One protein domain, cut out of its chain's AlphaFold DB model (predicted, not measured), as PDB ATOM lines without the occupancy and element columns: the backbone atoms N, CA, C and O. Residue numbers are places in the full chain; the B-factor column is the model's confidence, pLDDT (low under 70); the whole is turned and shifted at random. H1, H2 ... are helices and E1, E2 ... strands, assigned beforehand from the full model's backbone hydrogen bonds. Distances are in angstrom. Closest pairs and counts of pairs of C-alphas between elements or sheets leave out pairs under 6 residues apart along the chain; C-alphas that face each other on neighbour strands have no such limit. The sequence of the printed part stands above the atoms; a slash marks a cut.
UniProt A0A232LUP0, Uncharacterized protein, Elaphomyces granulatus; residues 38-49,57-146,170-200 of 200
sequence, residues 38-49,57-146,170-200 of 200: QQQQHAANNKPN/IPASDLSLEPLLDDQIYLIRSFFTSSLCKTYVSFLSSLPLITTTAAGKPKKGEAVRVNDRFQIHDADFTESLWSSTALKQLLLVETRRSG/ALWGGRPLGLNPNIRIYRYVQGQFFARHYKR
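AT A GLANCE: This is residues 38 to 49, 57 to 146 and 170 to 200 of the 200 residues of an uncharacterized protein of Elaphomyces granulatus (UniProt A0A232LUP0). A loose, open frame has a two-stranded ribbon, E3 and E4, near its middle; H4 and H5 run on from one end of this ribbon as one side, H2 makes another side, and the hairpin E1 and E2 lies at the far end. H1 lies next to E3, H3 lies at the ribbon's other end, and residues 81 to 87 of H2 stick out. The printed part has 133 residues, in the order H1 E1 E2 H2 H3 E3 H4 H5 E4, and under half of them are in these five named helices and four named strands. The class is mixed, and each of the two sheets, E1 - E2 and E3 - E4, is antiparallel. The whole is only just loose, close to compact, with a radius of gyration of the C-alphas of 17.4 A and spans of 49 by 36 by 28 A.

IN THESE COORDINATES: E3, residues 115 to 120, is 17.5 A long, and E4, residues 182 to 187, is 16.6 A, ending at C-alpha 187 at (175.768, 130.940, 267.130). H4 is residues 122 to 130, 11.9 A, and H5 is residues 133 to 144, 15.8 A. H2, residues 81 to 93, is the longest helix, 18.9 A from C-alpha 81 at (166.364, 146.852, 264.460). H1 is residues 38 to 45, 11.0 A, beginning with C-alpha 38 at (176.160, 118.978, 284.692). H3 is residues 99 to 102, E1 residues 65 to 68 and E2 residues 72 to 74.

HOW THE PARTS SIT: E3 and E4 are antiparallel neighbours at 163 degrees, with N 117 and O 185 at 2.9 A and N 183 and O 119 at 2.9 A, within hydrogen-bond range. Residues 97 to 98 pair antiparallel with residues 115 to 116 of E3. The closest C-alphas of H1 and E3 are those of Ala 44 and Ile 119, 5.4 A apart. For H2 and E4 they are those of Leu 91 and Ile 185, 7.7 A; for H4 and E4, Thr 125 and Ile 183, 7.8 A; for H3 and E3, Thr 99 and Asp 115, 5.8 A. H4 and H5 are close but not clearly touching, the C-alphas of Trp 129 and Lys 135 being 5.7 A apart, at a steep tilt of 44 degrees, the same way. The hairpin E1 and E2 is antiparallel at 151 degrees, with N 65 and O 74 at 2.8 A. E1 and H5 are apart, as are H2 and H4. Each O i to N i+4 pair is within hydrogen-bond range in H1 and H4, but 8 of 9 are in H2 and 6 of 8 in H5; H3 is too short for such a pair.

THE WHOLE: The C-alphas of Gln 38 and Gly 146, the two farthest apart, are 52.0 A apart. Residues 50 to 56 and 147 to 169 are not printed, with C-alpha gaps of 22.2 A and 11.5 A. The link from H3 to E3 is long. Mean pLDDT of the printed part is 85.5; residues 38 to 45, 101 to 105, 141 to 146, 170 and 200 are under 70.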
ATOM      1  N   GLN A  38     176.711 118.350 283.487       63.97
ATOM      2  CA  GLN A  38     176.160 118.978 284.692       63.97
ATOM      3  C   GLN A  38     175.932 120.480 284.488       63.97
ATOM      4  O   GLN A  38     174.856 120.973 284.807       63.97
ATOM      5  N   GLN A  39     176.868 121.210 283.871       63.19
ATOM      6  CA  GLN A  39     176.656 122.626 283.534       63.19
ATOM      7  C   GLN A  39     175.465 122.835 282.587       63.19
ATOM      8  O   GLN A  39     174.706 123.782 282.779       63.19
ATOM      9  N   GLN A  40     175.238 121.932 281.624       62.12
ATOM     10  CA  GLN A  40     174.036 121.964 280.779       62.12
ATOM     11  C   GLN A  40     172.748 121.727 281.573       62.12
ATOM     12  O   GLN A  40     171.756 122.402 281.319       62.12
ATOM     13  N   GLN A  41     172.751 120.806 282.541       59.75
ATOM     14  CA  GLN A  41     171.587 120.545 283.396       59.75
ATOM     15  C   GLN A  41     171.279 121.725 284.328       59.75
ATOM     16  O   GLN A  41     170.122 122.109 284.466       59.75
ATOM     17  N   HIS A  42     172.305 122.351 284.909       56.09
ATOM     18  CA  HIS A  42     172.133 123.538 285.747       56.09
ATOM     19  C   HIS A  42     171.643 124.754 284.943       56.09
ATOM     20  O   HIS A  42     170.765 125.476 285.409       56.09
ATOM     21  N   ALA A  43     172.145 124.953 283.719       58.06
ATOM     22  CA  ALA A  43     171.662 126.008 282.826       58.06
ATOM     23  C   ALA A  43     170.236 125.747 282.302       58.06
ATOM     24  O   ALA A  43     169.518 126.695 282.006       58.06
ATOM     25  N   ALA A  44     169.811 124.483 282.210       57.31
ATOM     26  CA  ALA A  44     168.460 124.125 281.782       57.31
ATOM     27  C   ALA A  44     167.383 124.403 282.848       57.31
ATOM     28  O   ALA A  44     166.225 124.586 282.482       57.31
ATOM     29  N   ASN A  45     167.747 124.447 284.137       60.47
ATOM     30  CA  ASN A  45     166.797 124.675 285.235       60.47
ATOM     31  C   ASN A  45     166.532 126.157 285.537       60.47
ATOM     32  O   ASN A  45     165.482 126.480 286.086       60.47
ATOM     33  N   ASN A  46     167.445 127.059 285.172       75.94
ATOM     34  CA  ASN A  46     167.253 128.494 285.364       75.94
ATOM     35  C   ASN A  46     166.827 129.133 284.042       75.94
ATOM     36  O   ASN A  46     167.646 129.308 283.138       75.94
ATOM     37  N   LYS A  47     165.541 129.492 283.936       83.62
ATOM     38  CA  LYS A  47     165.027 130.268 282.801       83.62
ATOM     39  C   LYS A  47     165.811 131.584 282.701       83.62
ATOM     40  O   LYS A  47     165.911 132.296 283.703       83.62
ATOM     41  N   PRO A  48     166.408 131.914 281.542       89.12
ATOM     42  CA  PRO A  48     167.116 133.166 281.390       89.12
ATOM     43  C   PRO A  48     166.087 134.301 281.382       89.12
ATOM     44  O   PRO A  48     164.946 134.127 280.955       89.12
ATOM     45  N   ASN A  49     166.485 135.473 281.864       93.25
ATOM     46  CA  ASN A  49     165.598 136.629 281.894       93.25
ATOM     47  C   ASN A  49     165.489 137.236 280.488       93.25
ATOM     48  O   ASN A  49     166.299 138.088 280.117       93.25
ATOM     49  N   ILE A  57     156.725 145.640 265.407       92.94
ATOM     50  CA  ILE A  57     156.124 146.202 264.197       92.94
ATOM     51  C   ILE A  57     154.648 145.776 264.160       92.94
ATOM     52  O   ILE A  57     154.362 144.608 264.452       92.94
ATOM     53  N   PRO A  58     153.708 146.693 263.865       92.19
ATOM     54  CA  PRO A  58     152.299 146.351 263.725       92.19
ATOM     55  C   PRO A  58     152.089 145.240 262.696       92.19
ATOM     56  O   PRO A  58     152.735 145.215 261.652       92.19
ATOM     57  N   ALA A  59     151.144 144.336 262.955       90.69
ATOM     58  CA  ALA A  59     150.852 143.246 262.026       90.69
ATOM     59  C   ALA A  59     150.347 143.735 260.654       90.69
ATOM     60  O   ALA A  59     150.489 143.009 259.679       90.69
ATOM     61  N   SER A  60     149.787 144.951 260.572       89.56
ATOM     62  CA  SER A  60     149.390 145.601 259.312       89.56
ATOM     63  C   SER A  60     150.564 145.895 258.381       89.56
ATOM     64  O   SER A  60     150.376 145.953 257.170       89.56
ATOM     65  N   ASP A  61     151.756 146.071 258.950       92.50
ATOM     66  CA  ASP A  61     152.964 146.486 258.235       92.50
ATOM     67  C   ASP A  61     153.867 145.282 257.918       92.50
ATOM     68  O   ASP A  61     154.978 145.433 257.409       92.50
ATOM     69  N   LEU A  62     153.399 144.075 258.249       94.12
ATOM     70  CA  LEU A  62     154.065 142.812 257.980       94.12
ATOM     71  C   LEU A  62     153.225 141.991 257.002       94.12
ATOM     72  O   LEU A  62     151.996 142.006 257.028       94.12
ATOM     73  N   SER A  63     153.906 141.229 256.161       90.75
ATOM     74  CA  SER A  63     153.301 140.330 255.184       90.75
ATOM     75  C   SER A  63     153.974 138.964 255.243       90.75
ATOM     76  O   SER A  63     155.130 138.840 255.661       90.75
ATOM     77  N   LEU A  64     153.231 137.935 254.836       89.75
ATOM     78  CA  LEU A  64     153.759 136.595 254.628       89.75
ATOM     79  C   LEU A  64     153.996 136.407 253.124       89.75
ATOM     80  O   LEU A  64     153.056 136.285 252.352       89.75
ATOM     81  N   GLU A  65     155.256 136.439 252.700       90.12
ATOM     82  CA  GLU A  65     155.643 136.354 251.287       90.12
ATOM     83  C   GLU A  65     156.082 134.926 250.932       90.12
ATOM     84  O   GLU A  65     157.005 134.417 251.576       90.12
ATOM     85  N   PRO A  66     155.502 134.264 249.917       88.81
ATOM     86  CA  PRO A  66     156.011 132.977 249.458       88.81
ATOM     87  C   PRO A  66     157.371 133.156 248.765       88.81
ATOM     88  O   PRO A  66     157.512 133.906 247.802       88.81
ATOM     89  N   LEU A  67     158.397 132.463 249.265       91.50
ATOM     90  CA  LEU A  67     159.662 132.249 248.549       91.50
ATOM     91  C   LEU A  67     159.589 130.990 247.682       91.50
ATOM     92  O   LEU A  67     160.197 130.930 246.615       91.50
ATOM     93  N   LEU A  68     158.877 129.983 248.180       88.38
ATOM     94  CA  LEU A  68     158.499 128.786 247.451       88.38
ATOM     95  C   LEU A  68     157.072 128.455 247.865       88.38
ATOM     96  O   LEU A  68     156.833 128.202 249.050       88.38
ATOM     97  N   ASP A  69     156.156 128.490 246.906       82.38
ATOM     98  CA  ASP A  69     154.737 128.251 247.157       82.38
ATOM     99  C   ASP A  69     154.530 126.920 247.890       82.38
ATOM    100  O   ASP A  69     155.236 125.933 247.644       82.38
ATOM    101  N   ASP A  70     153.620 126.940 248.863       78.12
ATOM    102  CA  ASP A  70     153.243 125.815 249.724       78.12
ATOM    103  C   ASP A  70     154.398 125.192 250.536       78.12
ATOM    104  O   ASP A  70     154.264 124.104 251.097       78.12
ATOM    105  N   GLN A  71     155.563 125.854 250.615       84.81
ATOM    106  CA  GLN A  71     156.757 125.282 251.258       84.81
ATOM    107  C   GLN A  71     157.547 126.275 252.111       84.81
ATOM    108  O   GLN A  71     157.925 125.957 253.240       84.81
ATOM    109  N   ILE A  72     157.865 127.458 251.579       90.69
ATOM    110  CA  ILE A  72     158.740 128.428 252.244       90.69
ATOM    111  C   ILE A  72     158.115 129.811 252.168       90.69
ATOM    112  O   ILE A  72     158.003 130.393 251.093       90.69
ATOM    113  N   TYR A  73     157.826 130.369 253.340       90.81
ATOM    114  CA  TYR A  73     157.314 131.723 253.499       90.81
ATOM    115  C   TYR A  73     158.304 132.599 254.265       90.81
ATOM    116  O   TYR A  73     159.037 132.133 255.143       90.81
ATOM    117  N   LEU A  74     158.311 133.885 253.939       94.00
ATOM    118  CA  LEU A  74     159.159 134.908 254.528       94.00
ATOM    119  C   LEU A  74     158.293 135.959 255.217       94.00
ATOM    120  O   LEU A  74     157.311 136.426 254.653       94.00
ATOM    121  N   ILE A  75     158.704 136.379 256.411       95.00
ATOM    122  CA  ILE A  75     158.185 137.582 257.068       95.00
ATOM    123  C   ILE A  75     159.359 138.542 257.193       95.00
ATOM    124  O   ILE A  75     160.267 138.340 258.007       95.00
ATOM    125  N   ARG A  76     159.392 139.560 256.334       94.44
ATOM    126  CA  ARG A  76     160.493 140.528 256.329       94.44
ATOM    127  C   ARG A  76     160.376 141.451 257.525       94.44
ATOM    128  O   ARG A  76     159.283 141.843 257.910       94.44
ATOM    129  N   SER A  77     161.525 141.799 258.100       94.75
ATOM    130  CA  SER A  77     161.597 142.764 259.200       94.75
ATOM    131  C   SER A  77     160.665 142.419 260.365       94.75
ATOM    132  O   SER A  77     160.095 143.309 260.967       94.75
ATOM    133  N   PHE A  78     160.505 141.137 260.706       96.31
ATOM    134  CA  PHE A  78     159.580 140.707 261.763       96.31
ATOM    135  C   PHE A  78     159.819 141.397 263.124       96.31
ATOM    136  O   PHE A  78     158.882 141.672 263.871       96.31
ATOM    137  N   PHE A  79     161.078 141.717 263.432       96.69
ATOM    138  CA  PHE A  79     161.464 142.497 264.603       96.69
ATOM    139  C   PHE A  79     162.103 143.825 264.202       96.69
ATOM    140  O   PHE A  79     162.790 143.930 263.185       96.69
ATOM    141  N   THR A  80     161.932 144.834 265.058       97.06
ATOM    142  CA  THR A  80     162.610 146.126 264.912       97.06
ATOM    143  C   THR A  80     164.131 145.970 265.031       97.06
ATOM    144  O   THR A  80     164.637 145.093 265.735       97.06
ATOM    145  N   SER A  81     164.892 146.861 264.385       96.69
ATOM    146  CA  SER A  81     166.364 146.852 264.460       96.69
ATOM    147  C   SER A  81     166.879 146.985 265.902       96.69
ATOM    148  O   SER A  81     167.853 146.332 266.277       96.69
ATOM    149  N   SER A  82     166.207 147.784 266.740       97.19
ATOM    150  CA  SER A  82     166.531 147.922 268.165       97.19
ATOM    151  C   SER A  82     166.302 146.621 268.932       97.19
ATOM    152  O   SER A  82     167.198 146.184 269.653       97.19
ATOM    153  N   LEU A  83     165.160 145.957 268.728       96.94
ATOM    154  CA  LEU A  83     164.855 144.678 269.367       96.94
ATOM    155  C   LEU A  83     165.856 143.590 268.956       96.94
ATOM    156  O   LEU A  83     166.380 142.885 269.818       96.94
ATOM    157  N   CYS A  84     166.200 143.512 267.666       97.38
ATOM    158  CA  CYS A  84     167.242 142.612 267.170       97.38
ATOM    159  C   CYS A  84     168.585 142.850 267.871       97.38
ATOM    160  O   CYS A  84     169.214 141.891 268.309       97.38
ATOM    161  N   LYS A  85     169.024 144.106 268.030       97.25
ATOM    162  CA  LYS A  85     170.282 144.433 268.733       97.25
ATOM    163  C   LYS A  85     170.248 144.000 270.199       97.25
ATOM    164  O   LYS A  85     171.202 143.377 270.664       97.25
ATOM    165  N   THR A  86     169.148 144.278 270.900       97.94
ATOM    166  CA  THR A  86     168.947 143.865 272.297       97.94
ATOM    167  C   THR A  86     169.024 142.348 272.439       97.94
ATOM    168  O   THR A  86     169.783 141.843 273.267       97.94
ATOM    169  N   TYR A  87     168.301 141.606 271.594       97.25
ATOM    170  CA  TYR A  87     168.320 140.146 271.627       97.25
ATOM    171  C   TYR A  87     169.670 139.574 271.209       97.25
ATOM    172  O   TYR A  87     170.136 138.646 271.851       97.25
ATOM    173  N   VAL A  88     170.350 140.119 270.200       96.62
ATOM    174  CA  VAL A  88     171.697 139.653 269.826       96.62
ATOM    175  C   VAL A  88     172.683 139.837 270.982       96.62
ATOM    176  O   VAL A  88     173.437 138.910 271.285       96.62
ATOM    177  N   SER A  89     172.653 140.989 271.662       96.75
ATOM    178  CA  SER A  89     173.489 141.249 272.842       96.75
ATOM    179  C   SER A  89     173.198 140.252 273.969       96.75
ATOM    180  O   SER A  89     174.115 139.598 274.467       96.75
ATOM    181  N   PHE A  90     171.921 140.062 274.305       97.00
ATOM    182  CA  PHE A  90     171.486 139.123 275.338       97.00
ATOM    183  C   PHE A  90     171.811 137.661 274.994       97.00
ATOM    184  O   PHE A  90     172.421 136.954 275.785       97.00
ATOM    185  N   LEU A  91     171.458 137.191 273.797       96.19
ATOM    186  CA  LEU A  91     171.690 135.808 273.375       96.19
ATOM    187  C   LEU A  91     173.183 135.468 273.341       96.19
ATOM    188  O   LEU A  91     173.555 134.316 273.559       96.19
ATOM    189  N   SER A  92     174.043 136.460 273.101       93.56
ATOM    190  CA  SER A  92     175.497 136.286 273.118       93.56
ATOM    191  C   SER A  92     176.071 136.079 274.522       93.56
ATOM    192  O   SER A  92     177.155 135.501 274.624       93.56
ATOM    193  N   SER A  93     175.369 136.509 275.580       93.81
ATOM    194  CA  SER A  93     175.792 136.327 276.977       93.81
ATOM    195  C   SER A  93     175.414 134.959 277.558       93.81
ATOM    196  O   SER A  93     175.916 134.575 278.615       93.81
ATOM    197  N   LEU A  94     174.558 134.200 276.865       93.38
ATOM    198  CA  LEU A  94     174.159 132.861 277.286       93.38
ATOM    199  C   LEU A  94     175.348 131.877 277.241       93.38
ATOM    200  O   LEU A  94     176.276 132.036 276.440       93.38
ATOM    201  N   PRO A  95     175.326 130.805 278.056       91.44
ATOM    202  CA  PRO A  95     176.398 129.813 278.095       91.44
ATOM    203  C   PRO A  95     176.287 128.812 276.926       91.44
ATOM    204  O   PRO A  95     175.960 127.640 277.120       91.44
ATOM    205  N   LEU A  96     176.524 129.264 275.689       90.25
ATOM    206  CA  LEU A  96     176.502 128.381 274.517       90.25
ATOM    207  C   LEU A  96     177.704 127.424 274.511       90.25
ATOM    208  O   LEU A  96     178.833 127.812 274.806       90.25
ATOM    209  N   ILE A  97     177.467 126.181 274.089       87.38
ATOM    210  CA  ILE A  97     178.486 125.128 274.019       87.38
ATOM    211  C   ILE A  97     178.663 124.675 272.572       87.38
ATOM    212  O   ILE A  97     177.689 124.350 271.890       87.38
ATOM    213  N   THR A  98     179.911 124.608 272.106       85.56
ATOM    214  CA  THR A  98     180.236 124.127 270.758       85.56
ATOM    215  C   THR A  98     179.821 122.667 270.584       85.56
ATOM    216  O   THR A  98     180.207 121.791 271.356       85.56
ATOM    217  N   THR A  99     179.039 122.381 269.547       80.88
ATOM    218  CA  THR A  99     178.434 121.059 269.303       80.88
ATOM    219  C   THR A  99     179.456 119.929 269.128       80.88
ATOM    220  O   THR A  99     179.180 118.801 269.534       80.88
ATOM    221  N   THR A 100     180.661 120.211 268.628       71.00
ATOM    222  CA  THR A 100     181.761 119.228 268.565       71.00
ATOM    223  C   THR A 100     182.346 118.864 269.924       71.00
ATOM    224  O   THR A 100     182.941 117.792 270.052       71.00
ATOM    225  N   ALA A 101     182.139 119.679 270.964       59.44
ATOM    226  CA  ALA A 101     182.517 119.314 272.328       59.44
ATOM    227  C   ALA A 101     181.746 118.071 272.819       59.44
ATOM    228  O   ALA A 101     182.217 117.375 273.717       59.44
ATOM    229  N   ALA A 102     180.598 117.754 272.202       58.03
ATOM    230  CA  ALA A 102     179.795 116.571 272.506       58.03
ATOM    231  C   ALA A 102     180.248 115.287 271.772       58.03
ATOM    232  O   ALA A 102     179.716 114.216 272.063       58.03
ATOM    233  N   GLY A 103     181.233 115.359 270.864       63.47
ATOM    234  CA  GLY A 103     181.829 114.196 270.191       63.47
ATOM    235  C   GLY A 103     181.781 114.239 268.659       63.47
ATOM    236  O   GLY A 103     181.342 115.213 268.051       63.47
ATOM    237  N   LYS A 104     182.267 113.160 268.022       62.97
ATOM    238  CA  LYS A 104     182.201 112.989 266.560       62.97
ATOM    239  C   LYS A 104     180.750 112.720 266.123       62.97
ATOM    240  O   LYS A 104     180.062 111.963 266.810       62.97
ATOM    241  N   PRO A 105     180.297 113.280 264.987       63.09
ATOM    242  CA  PRO A 105     178.962 113.008 264.456       63.09
ATOM    243  C   PRO A 105     178.798 111.510 264.167       63.09
ATOM    244  O   PRO A 105     179.723 110.864 263.664       63.09
ATOM    245  N   LYS A 106     177.632 110.944 264.503       70.44
ATOM    246  CA  LYS A 106     177.320 109.544 264.181       70.44
ATOM    247  C   LYS A 106     177.177 109.374 262.666       70.44
ATOM    248  O   LYS A 106     176.846 110.319 261.954       70.44
ATOM    249  N   LYS A 107     177.402 108.156 262.160       72.31
ATOM    250  CA  LYS A 107     177.184 107.833 260.740       72.31
ATOM    251  C   LYS A 107     175.732 108.163 260.364       72.31
ATOM    252  O   LYS A 107     174.811 107.646 260.986       72.31
ATOM    253  N   GLY A 108     175.545 109.035 259.371       73.94
ATOM    254  CA  GLY A 108     174.227 109.520 258.939       73.94
ATOM    255  C   GLY A 108     173.712 110.767 259.672       73.94
ATOM    256  O   GLY A 108     172.668 111.290 259.292       73.94
ATOM    257  N   GLU A 109     174.426 111.277 260.681       74.44
ATOM    258  CA  GLU A 109     174.151 112.593 261.264       74.44
ATOM    259  C   GLU A 109     174.932 113.686 260.534       74.44
ATOM    260  O   GLU A 109     176.087 113.509 260.141       74.44
ATOM    261  N   ALA A 110     174.309 114.852 260.393       76.81
ATOM    262  CA  ALA A 110     174.967 115.999 259.800       76.81
ATOM    263  C   ALA A 110     176.075 116.550 260.703       76.81
ATOM    264  O   ALA A 110     175.921 116.691 261.921       76.81
ATOM    265  N   VAL A 111     177.199 116.882 260.067       83.00
ATOM    266  CA  VAL A 111     178.326 117.546 260.718       83.00
ATOM    267  C   VAL A 111     177.888 118.944 261.144       83.00
ATOM    268  O   VAL A 111     177.356 119.714 260.342       83.00
ATOM    269  N   ARG A 112     178.116 119.254 262.418       84.69
ATOM    270  CA  ARG A 112     177.770 120.521 263.065       84.69
ATOM    271  C   ARG A 112     178.933 120.959 263.933       84.69
ATOM    272  O   ARG A 112     179.481 120.156 264.688       84.69
ATOM    273  N   VAL A 113     179.316 122.215 263.776       89.06
ATOM    274  CA  VAL A 113     180.429 122.836 264.506       89.06
ATOM    275  C   VAL A 113     180.021 124.174 265.134       89.06
ATOM    276  O   VAL A 113     180.877 124.925 265.575       89.06
ATOM    277  N   ASN A 114     178.723 124.478 265.182       91.44
ATOM    278  CA  ASN A 114     178.179 125.696 265.783       91.44
ATOM    279  C   ASN A 114     178.165 125.626 267.319       91.44
ATOM    280  O   ASN A 114     178.135 124.528 267.894       91.44
ATOM    281  N   ASP A 115     178.061 126.783 267.970       92.12
ATOM    282  CA  ASP A 115     177.717 126.856 269.391       92.12
ATOM    283  C   ASP A 115     176.207 126.715 269.577       92.12
ATOM    284  O   ASP A 115     175.423 127.179 268.742       92.12
ATOM    285  N   ARG A 116     175.786 126.047 270.653       92.44
ATOM    286  CA  ARG A 116     174.379 125.764 270.939       92.44
ATOM    287  C   ARG A 116     174.038 126.033 272.396       92.44
ATOM    288  O   ARG A 116     174.738 125.576 273.296       92.44
ATOM    289  N   PHE A 117     172.901 126.679 272.603       93.19
ATOM    290  CA  PHE A 117     172.191 126.724 273.876       93.19
ATOM    291  C   PHE A 117     170.784 126.149 273.678       93.19
ATOM    292  O   PHE A 117     170.186 126.309 272.611       93.19
ATOM    293  N   GLN A 118     170.281 125.417 274.668       92.81
ATOM    294  CA  GLN A 118     168.947 124.826 274.634       92.81
ATOM    295  C   GLN A 118     168.268 125.029 275.982       92.81
ATOM    296  O   GLN A 118     168.876 124.751 277.012       92.81
ATOM    297  N   ILE A 119     166.998 125.420 275.947       93.88
ATOM    298  CA  ILE A 119     166.153 125.498 277.132       93.88
ATOM    299  C   ILE A 119     164.700 125.165 276.793       93.88
ATOM    300  O   ILE A 119     164.265 125.343 275.657       93.88
ATOM    301  N   HIS A 120     163.959 124.663 277.777       94.62
ATOM    302  CA  HIS A 120     162.515 124.504 277.693       94.62
ATOM    303  C   HIS A 120     161.813 125.673 278.398       94.62
ATOM    304  O   HIS A 120     161.889 125.785 279.621       94.62
ATOM    305  N   ASP A 121     161.113 126.524 277.648       95.31
ATOM    306  CA  ASP A 121     160.392 127.678 278.196       95.31
ATOM    307  C   ASP A 121     159.078 127.920 277.439       95.31
ATOM    308  O   ASP A 121     159.046 128.548 276.378       95.31
ATOM    309  N   ALA A 122     157.988 127.371 277.978       95.44
ATOM    310  CA  ALA A 122     156.662 127.474 277.375       95.44
ATOM    311  C   ALA A 122     156.097 128.901 277.444       95.44
ATOM    312  O   ALA A 122     155.483 129.343 276.481       95.44
ATOM    313  N   ASP A 123     156.365 129.640 278.524       95.50
ATOM    314  CA  ASP A 123     155.808 130.980 278.740       95.50
ATOM    315  C   ASP A 123     156.399 131.986 277.746       95.50
ATOM    316  O   ASP A 123     155.680 132.779 277.131       95.50
ATOM    317  N   PHE A 124     157.719 131.922 277.533       95.94
ATOM    318  CA  PHE A 124     158.376 132.744 276.517       95.94
ATOM    319  C   PHE A 124     157.898 132.387 275.108       95.94
ATOM    320  O   PHE A 124     157.654 133.265 274.283       95.94
ATOM    321  N   THR A 125     157.749 131.092 274.837       96.38
ATOM    322  CA  THR A 125     157.308 130.571 273.541       96.38
ATOM    323  C   THR A 125     155.874 131.003 273.220       96.38
ATOM    324  O   THR A 125     155.601 131.443 272.102       96.38
ATOM    325  N   GLU A 126     154.977 130.960 274.206       96.44
ATOM    326  CA  GLU A 126     153.612 131.475 274.091       96.44
ATOM    327  C   GLU A 126     153.598 132.997 273.920       96.44
ATOM    328  O   GLU A 126     152.898 133.518 273.055       96.44
ATOM    329  N   SER A 127     154.436 133.726 274.665       96.06
ATOM    330  CA  SER A 127     154.590 135.176 274.486       96.06
ATOM    331  C   SER A 127     155.053 135.515 273.065       96.06
ATOM    332  O   SER A 127     154.496 136.408 272.430       96.06
ATOM    333  N   LEU A 128     156.024 134.773 272.525       96.44
ATOM    334  CA  LEU A 128     156.507 134.937 271.156       96.44
ATOM    335  C   LEU A 128     155.415 134.630 270.123       96.44
ATOM    336  O   LEU A 128     155.316 135.338 269.126       96.44
ATOM    337  N   TRP A 129     154.587 133.613 270.354       96.19
ATOM    338  CA  TRP A 129     153.494 133.231 269.460       96.19
ATOM    339  C   TRP A 129     152.340 134.242 269.466       96.19
ATOM    340  O   TRP A 129     151.950 134.738 268.408       96.19
ATOM    341  N   SER A 130     151.815 134.555 270.651       95.06
ATOM    342  CA  SER A 130     150.567 135.306 270.824       95.06
ATOM    343  C   SER A 130     150.760 136.814 270.986       95.06
ATOM    344  O   SER A 130     149.852 137.567 270.648       95.06
ATOM    345  N   SER A 131     151.912 137.280 271.487       93.88
ATOM    346  CA  SER A 131     152.154 138.724 271.688       93.88
ATOM    347  C   SER A 131     152.789 139.407 270.477       93.88
ATOM    348  O   SER A 131     152.871 140.633 270.449       93.88
ATOM    349  N   THR A 132     153.265 138.637 269.497       95.69
ATOM    350  CA  THR A 132     153.807 139.163 268.237       95.69
ATOM    351  C   THR A 132     152.813 138.997 267.092       95.69
ATOM    352  O   THR A 132     151.773 138.358 267.234       95.69
ATOM    353  N   ALA A 133     153.150 139.531 265.917       94.12
ATOM    354  CA  ALA A 133     152.330 139.374 264.721       94.12
ATOM    355  C   ALA A 133     152.299 137.932 264.173       94.12
ATOM    356  O   ALA A 133     151.536 137.662 263.252       94.12
ATOM    357  N   LEU A 134     153.099 136.996 264.704       94.12
ATOM    358  CA  LEU A 134     153.287 135.672 264.105       94.12
ATOM    359  C   LEU A 134     151.980 134.882 263.979       94.12
ATOM    360  O   LEU A 134     151.633 134.441 262.884       94.12
ATOM    361  N   LYS A 135     151.232 134.746 265.080       92.31
ATOM    362  CA  LYS A 135     149.932 134.064 265.079       92.31
ATOM    363  C   LYS A 135     148.954 134.731 264.116       92.31
ATOM    364  O   LYS A 135     148.295 134.046 263.340       92.31
ATOM    365  N   GLN A 136     148.876 136.062 264.143       90.25
ATOM    366  CA  GLN A 136     147.973 136.816 263.276       90.25
ATOM    367  C   GLN A 136     148.315 136.615 261.796       90.25
ATOM    368  O   GLN A 136     147.417 136.326 261.016       90.25
ATOM    369  N   LEU A 137     149.590 136.712 261.412       89.38
ATOM    370  CA  LEU A 137     150.027 136.565 260.020       89.38
ATOM    371  C   LEU A 137     149.721 135.170 259.470       89.38
ATOM    372  O   LEU A 137     149.192 135.049 258.370       89.38
ATOM    373  N   LEU A 138     149.974 134.120 260.255       87.38
ATOM    374  CA  LEU A 138     149.704 132.742 259.833       87.38
ATOM    375  C   LEU A 138     148.198 132.451 259.712       87.38
ATOM    376  O   LEU A 138     147.773 131.719 258.817       87.38
ATOM    377  N   LEU A 139     147.375 133.053 260.576       81.56
ATOM    378  CA  LEU A 139     145.916 132.934 260.499       81.56
ATOM    379  C   LEU A 139     145.315 133.767 259.353       81.56
ATOM    380  O   LEU A 139     144.362 133.321 258.719       81.56
ATOM    381  N   VAL A 140     145.852 134.962 259.083       74.25
ATOM    382  CA  VAL A 140     145.353 135.880 258.045       74.25
ATOM    383  C   VAL A 140     145.752 135.427 256.644       74.25
ATOM    384  O   VAL A 140     144.899 135.453 255.761       74.25
ATOM    385  N   GLU A 141     146.986 134.970 256.416       65.94
ATOM    386  CA  GLU A 141     147.410 134.532 255.073       65.94
ATOM    387  C   GLU A 141     146.629 133.300 254.598       65.94
ATOM    388  O   GLU A 141     146.283 133.174 253.423       65.94
ATOM    389  N   THR A 142     146.210 132.451 255.539       59.34
ATOM    390  CA  THR A 142     145.264 131.371 255.236       59.34
ATOM    391  C   THR A 142     143.973 131.915 254.602       59.34
ATOM    392  O   THR A 142     143.427 131.299 253.697       59.34
ATOM    393  N   ARG A 143     143.488 133.088 255.030       58.88
ATOM    394  CA  ARG A 143     142.294 133.720 254.445       58.88
ATOM    395  C   ARG A 143     142.580 134.402 253.101       58.88
ATOM    396  O   ARG A 143     141.668 134.527 252.291       58.88
ATOM    397  N   ARG A 144     143.813 134.883 252.873       57.31
ATOM    398  CA  ARG A 144     144.207 135.658 251.675       57.31
ATOM    399  C   ARG A 144     144.612 134.800 250.479       57.31
ATOM    400  O   ARG A 144     144.384 135.243 249.359       57.31
ATOM    401  N   SER A 145     145.110 133.582 250.695       55.75
ATOM    402  CA  SER A 145     145.475 132.601 249.649       55.75
ATOM    403  C   SER A 145     144.312 132.134 248.745       55.75
ATOM    404  O   SER A 145     144.464 131.208 247.957       55.75
ATOM    405  N   GLY A 146     143.150 132.791 248.795       47.06
ATOM    406  CA  GLY A 146     142.057 132.577 247.847       47.06
ATOM    407  C   GLY A 146     141.126 131.416 248.191       47.06
ATOM    408  O   GLY A 146     140.180 131.173 247.445       47.06
ATOM    409  N   ALA A 170     145.236 122.752 253.796       66.38
ATOM    410  CA  ALA A 170     145.894 122.794 252.496       66.38
ATOM    411  C   ALA A 170     147.270 123.479 252.559       66.38
ATOM    412  O   ALA A 170     148.248 122.917 252.078       66.38
ATOM    413  N   LEU A 171     147.363 124.650 253.201       73.62
ATOM    414  CA  LEU A 171     148.603 125.436 253.222       73.62
ATOM    415  C   LEU A 171     149.656 124.896 254.200       73.62
ATOM    416  O   LEU A 171     150.849 124.889 253.910       73.62
ATOM    417  N   TRP A 172     149.225 124.467 255.389       78.81
ATOM    418  CA  TRP A 172     150.127 124.098 256.488       78.81
ATOM    419  C   TRP A 172     150.127 122.599 256.806       78.81
ATOM    420  O   TRP A 172     150.803 122.179 257.747       78.81
ATOM    421  N   GLY A 173     149.344 121.789 256.089       80.44
ATOM    422  CA  GLY A 173     149.121 120.378 256.427       80.44
ATOM    423  C   GLY A 173     148.331 120.174 257.728       80.44
ATOM    424  O   GLY A 173     148.286 119.065 258.256       80.44
ATOM    425  N   GLY A 174     147.750 121.240 258.290       83.62
ATOM    426  CA  GLY A 174     146.989 121.221 259.538       83.62
ATOM    427  C   GLY A 174     146.783 122.616 260.131       83.62
ATOM    428  O   GLY A 174     147.111 123.627 259.520       83.62
ATOM    429  N   ARG A 175     146.238 122.688 261.351       83.88
ATOM    430  CA  ARG A 175     146.046 123.959 262.070       83.88
ATOM    431  C   ARG A 175     147.292 124.309 262.901       83.88
ATOM    432  O   ARG A 175     147.594 123.564 263.835       83.88
ATOM    433  N   PRO A 176     147.977 125.445 262.664       87.44
ATOM    434  CA  PRO A 176     149.025 125.944 263.552       87.44
ATOM    435  C   PRO A 176     148.473 126.219 264.958       87.44
ATOM    436  O   PRO A 176     147.525 126.988 265.121       87.44
ATOM    437  N   LEU A 177     149.060 125.591 265.980       89.12
ATOM    438  CA  LEU A 177     148.626 125.739 267.378       89.12
ATOM    439  C   LEU A 177     149.538 126.655 268.197       89.12
ATOM    440  O   LEU A 177     149.075 127.308 269.128       89.12
ATOM    441  N   GLY A 178     150.821 126.713 267.852       92.75
ATOM    442  CA  GLY A 178     151.821 127.438 268.617       92.75
ATOM    443  C   GLY A 178     153.234 127.021 268.246       92.75
ATOM    444  O   GLY A 178     153.466 126.315 267.261       92.75
ATOM    445  N   LEU A 179     154.185 127.462 269.059       95.56
ATOM    446  CA  LEU A 179     155.603 127.173 268.891       95.56
ATOM    447  C   LEU A 179     156.045 126.046 269.840       95.56
ATOM    448  O   LEU A 179     155.468 125.835 270.905       95.56
ATOM    449  N   ASN A 180     157.087 125.305 269.458       95.19
ATOM    450  CA  ASN A 180     157.655 124.262 270.313       95.19
ATOM    451  C   ASN A 180     158.385 124.908 271.511       95.19
ATOM    452  O   ASN A 180     159.285 125.717 271.273       95.19
ATOM    453  N   PRO A 181     158.081 124.528 272.769       96.19
ATOM    454  CA  PRO A 181     158.682 125.144 273.957       96.19
ATOM    455  C   PRO A 181     160.183 124.856 274.112       96.19
ATOM    456  O   PRO A 181     160.854 125.477 274.935       96.19
ATOM    457  N   ASN A 182     160.734 123.909 273.344       95.25
ATOM    458  CA  ASN A 182     162.160 123.610 273.305       95.25
ATOM    459  C   ASN A 182     162.913 124.597 272.398       95.25
ATOM    460  O   ASN A 182     163.158 124.336 271.212       95.25
ATOM    461  N   ILE A 183     163.315 125.716 272.990       95.00
ATOM    462  CA  ILE A 183     164.052 126.790 272.337       95.00
ATOM    463  C   ILE A 183     165.505 126.360 272.149       95.00
ATOM    464  O   ILE A 183     166.183 125.909 273.077       95.00
ATOM    465  N   ARG A 184     166.013 126.533 270.927       94.19
ATOM    466  CA  ARG A 184     167.407 126.248 270.580       94.19
ATOM    467  C   ARG A 184     168.028 127.464 269.921       94.19
ATOM    468  O   ARG A 184     167.564 127.911 268.877       94.19
ATOM    469  N   ILE A 185     169.101 127.955 270.521       95.12
ATOM    470  CA  ILE A 185     169.859 129.107 270.043       95.12
ATOM    471  C   ILE A 185     171.174 128.601 269.464       95.12
ATOM    472  O   ILE A 185     171.869 127.791 270.081       95.12
ATOM    473  N   TYR A 186     171.489 129.079 268.263       95.06
ATOM    474  CA  TYR A 186     172.676 128.713 267.505       95.06
ATOM    475  C   TYR A 186     173.504 129.968 267.255       95.06
ATOM    476  O   TYR A 186     172.965 130.976 266.802       95.06
ATOM    477  N   ARG A 187     174.811 129.896 267.510       95.12
ATOM    478  CA  ARG A 187     175.768 130.940 267.130       95.12
ATOM    479  C   ARG A 187     176.800 130.344 266.186       95.12
ATOM    480  O   ARG A 187     177.287 129.237 266.420       95.12
ATOM    481  N   TYR A 188     177.097 131.099 265.137       94.44
ATOM    482  CA  TYR A 188     178.099 130.767 264.136       94.44
ATOM    483  C   TYR A 188     179.174 131.847 264.150       94.44
ATOM    484  O   TYR A 188     178.865 133.030 264.029       94.44
ATOM    485  N   VAL A 189     180.428 131.431 264.289       91.31
ATOM    486  CA  VAL A 189     181.595 132.265 263.978       91.31
ATOM    487  C   VAL A 189     182.220 131.813 262.661       91.31
ATOM    488  O   VAL A 189     181.855 130.771 262.111       91.31
ATOM    489  N   GLN A 190     183.166 132.592 262.138       94.88
ATOM    490  CA  GLN A 190     183.850 132.262 260.891       94.88
ATOM    491  C   GLN A 190     184.429 130.835 260.927       94.88
ATOM    492  O   GLN A 190     185.072 130.433 261.895       94.88
ATOM    493  N   GLY A 191     184.170 130.060 259.872       90.94
ATOM    494  CA  GLY A 191     184.587 128.658 259.760       90.94
ATOM    495  C   GLY A 191     183.633 127.642 260.401       90.94
ATOM    496  O   GLY A 191     183.767 126.446 260.140       90.94
ATOM    497  N   GLN A 192     182.642 128.074 261.188       92.25
ATOM    498  CA  GLN A 192     181.589 127.183 261.671       92.25
ATOM    499  C   GLN A 192     180.490 126.996 260.616       92.25
ATOM    500  O   GLN A 192     180.094 127.932 259.929       92.25
ATOM    501  N   PHE A 193     179.953 125.781 260.514       90.56
ATOM    502  CA  PHE A 193     178.882 125.421 259.596       90.56
ATOM    503  C   PHE A 193     177.967 124.343 260.186       90.56
ATOM    504  O   PHE A 193     178.286 123.662 261.169       90.56
ATOM    505  N   PHE A 194     176.824 124.171 259.529       90.88
ATOM    506  CA  PHE A 194     175.942 123.030 259.704       90.88
ATOM    507  C   PHE A 194     175.683 122.429 258.321       90.88
ATOM    508  O   PHE A 194     175.135 123.092 257.444       90.88
ATOM    509  N   ALA A 195     176.149 121.199 258.100       87.75
ATOM    510  CA  ALA A 195     176.032 120.538 256.806       87.75
ATOM    511  C   ALA A 195     174.562 120.327 256.398       87.75
ATOM    512  O   ALA A 195     173.680 120.206 257.254       87.75
ATOM    513  N   ARG A 196     174.311 120.236 255.084       89.50
ATOM    514  CA  ARG A 196     172.984 119.954 254.513       89.50
ATOM    515  C   ARG A 196     172.361 118.721 255.171       89.50
ATOM    516  O   ARG A 196     172.993 117.669 255.255       89.50
ATOM    517  N   HIS A 197     171.115 118.860 255.601       87.56
ATOM    518  CA  HIS A 197     170.342 117.805 256.241       87.56
ATOM    519  C   HIS A 197     168.850 118.078 256.093       87.56
ATOM    520  O   HIS A 197     168.445 119.211 255.842       87.56
ATOM    521  N   TYR A 198     168.043 117.043 256.306       85.94
ATOM    522  CA  TYR A 198     166.608 117.192 256.506       85.94
ATOM    523  C   TYR A 198     166.323 117.314 257.999       85.94
ATOM    524  O   TYR A 198     166.921 116.593 258.810       85.94
ATOM    525  N   LYS A 199     165.425 118.231 258.369       79.62
ATOM    526  CA  LYS A 199     164.834 118.208 259.708       79.62
ATOM    527  C   LYS A 199     163.952 116.962 259.800       79.62
ATOM    528  O   LYS A 199     163.231 116.657 258.856       79.62
ATOM    529  N   ARG A 200     164.093 116.229 260.900       67.19
ATOM    530  CA  ARG A 200     163.213 115.118 261.263       67.19
ATOM    531  C   ARG A 200     162.230 115.590 262.315       67.19
ATOM    532  O   ARG A 200     162.619 116.518 263.066       67.19
TER     533      ARG A 200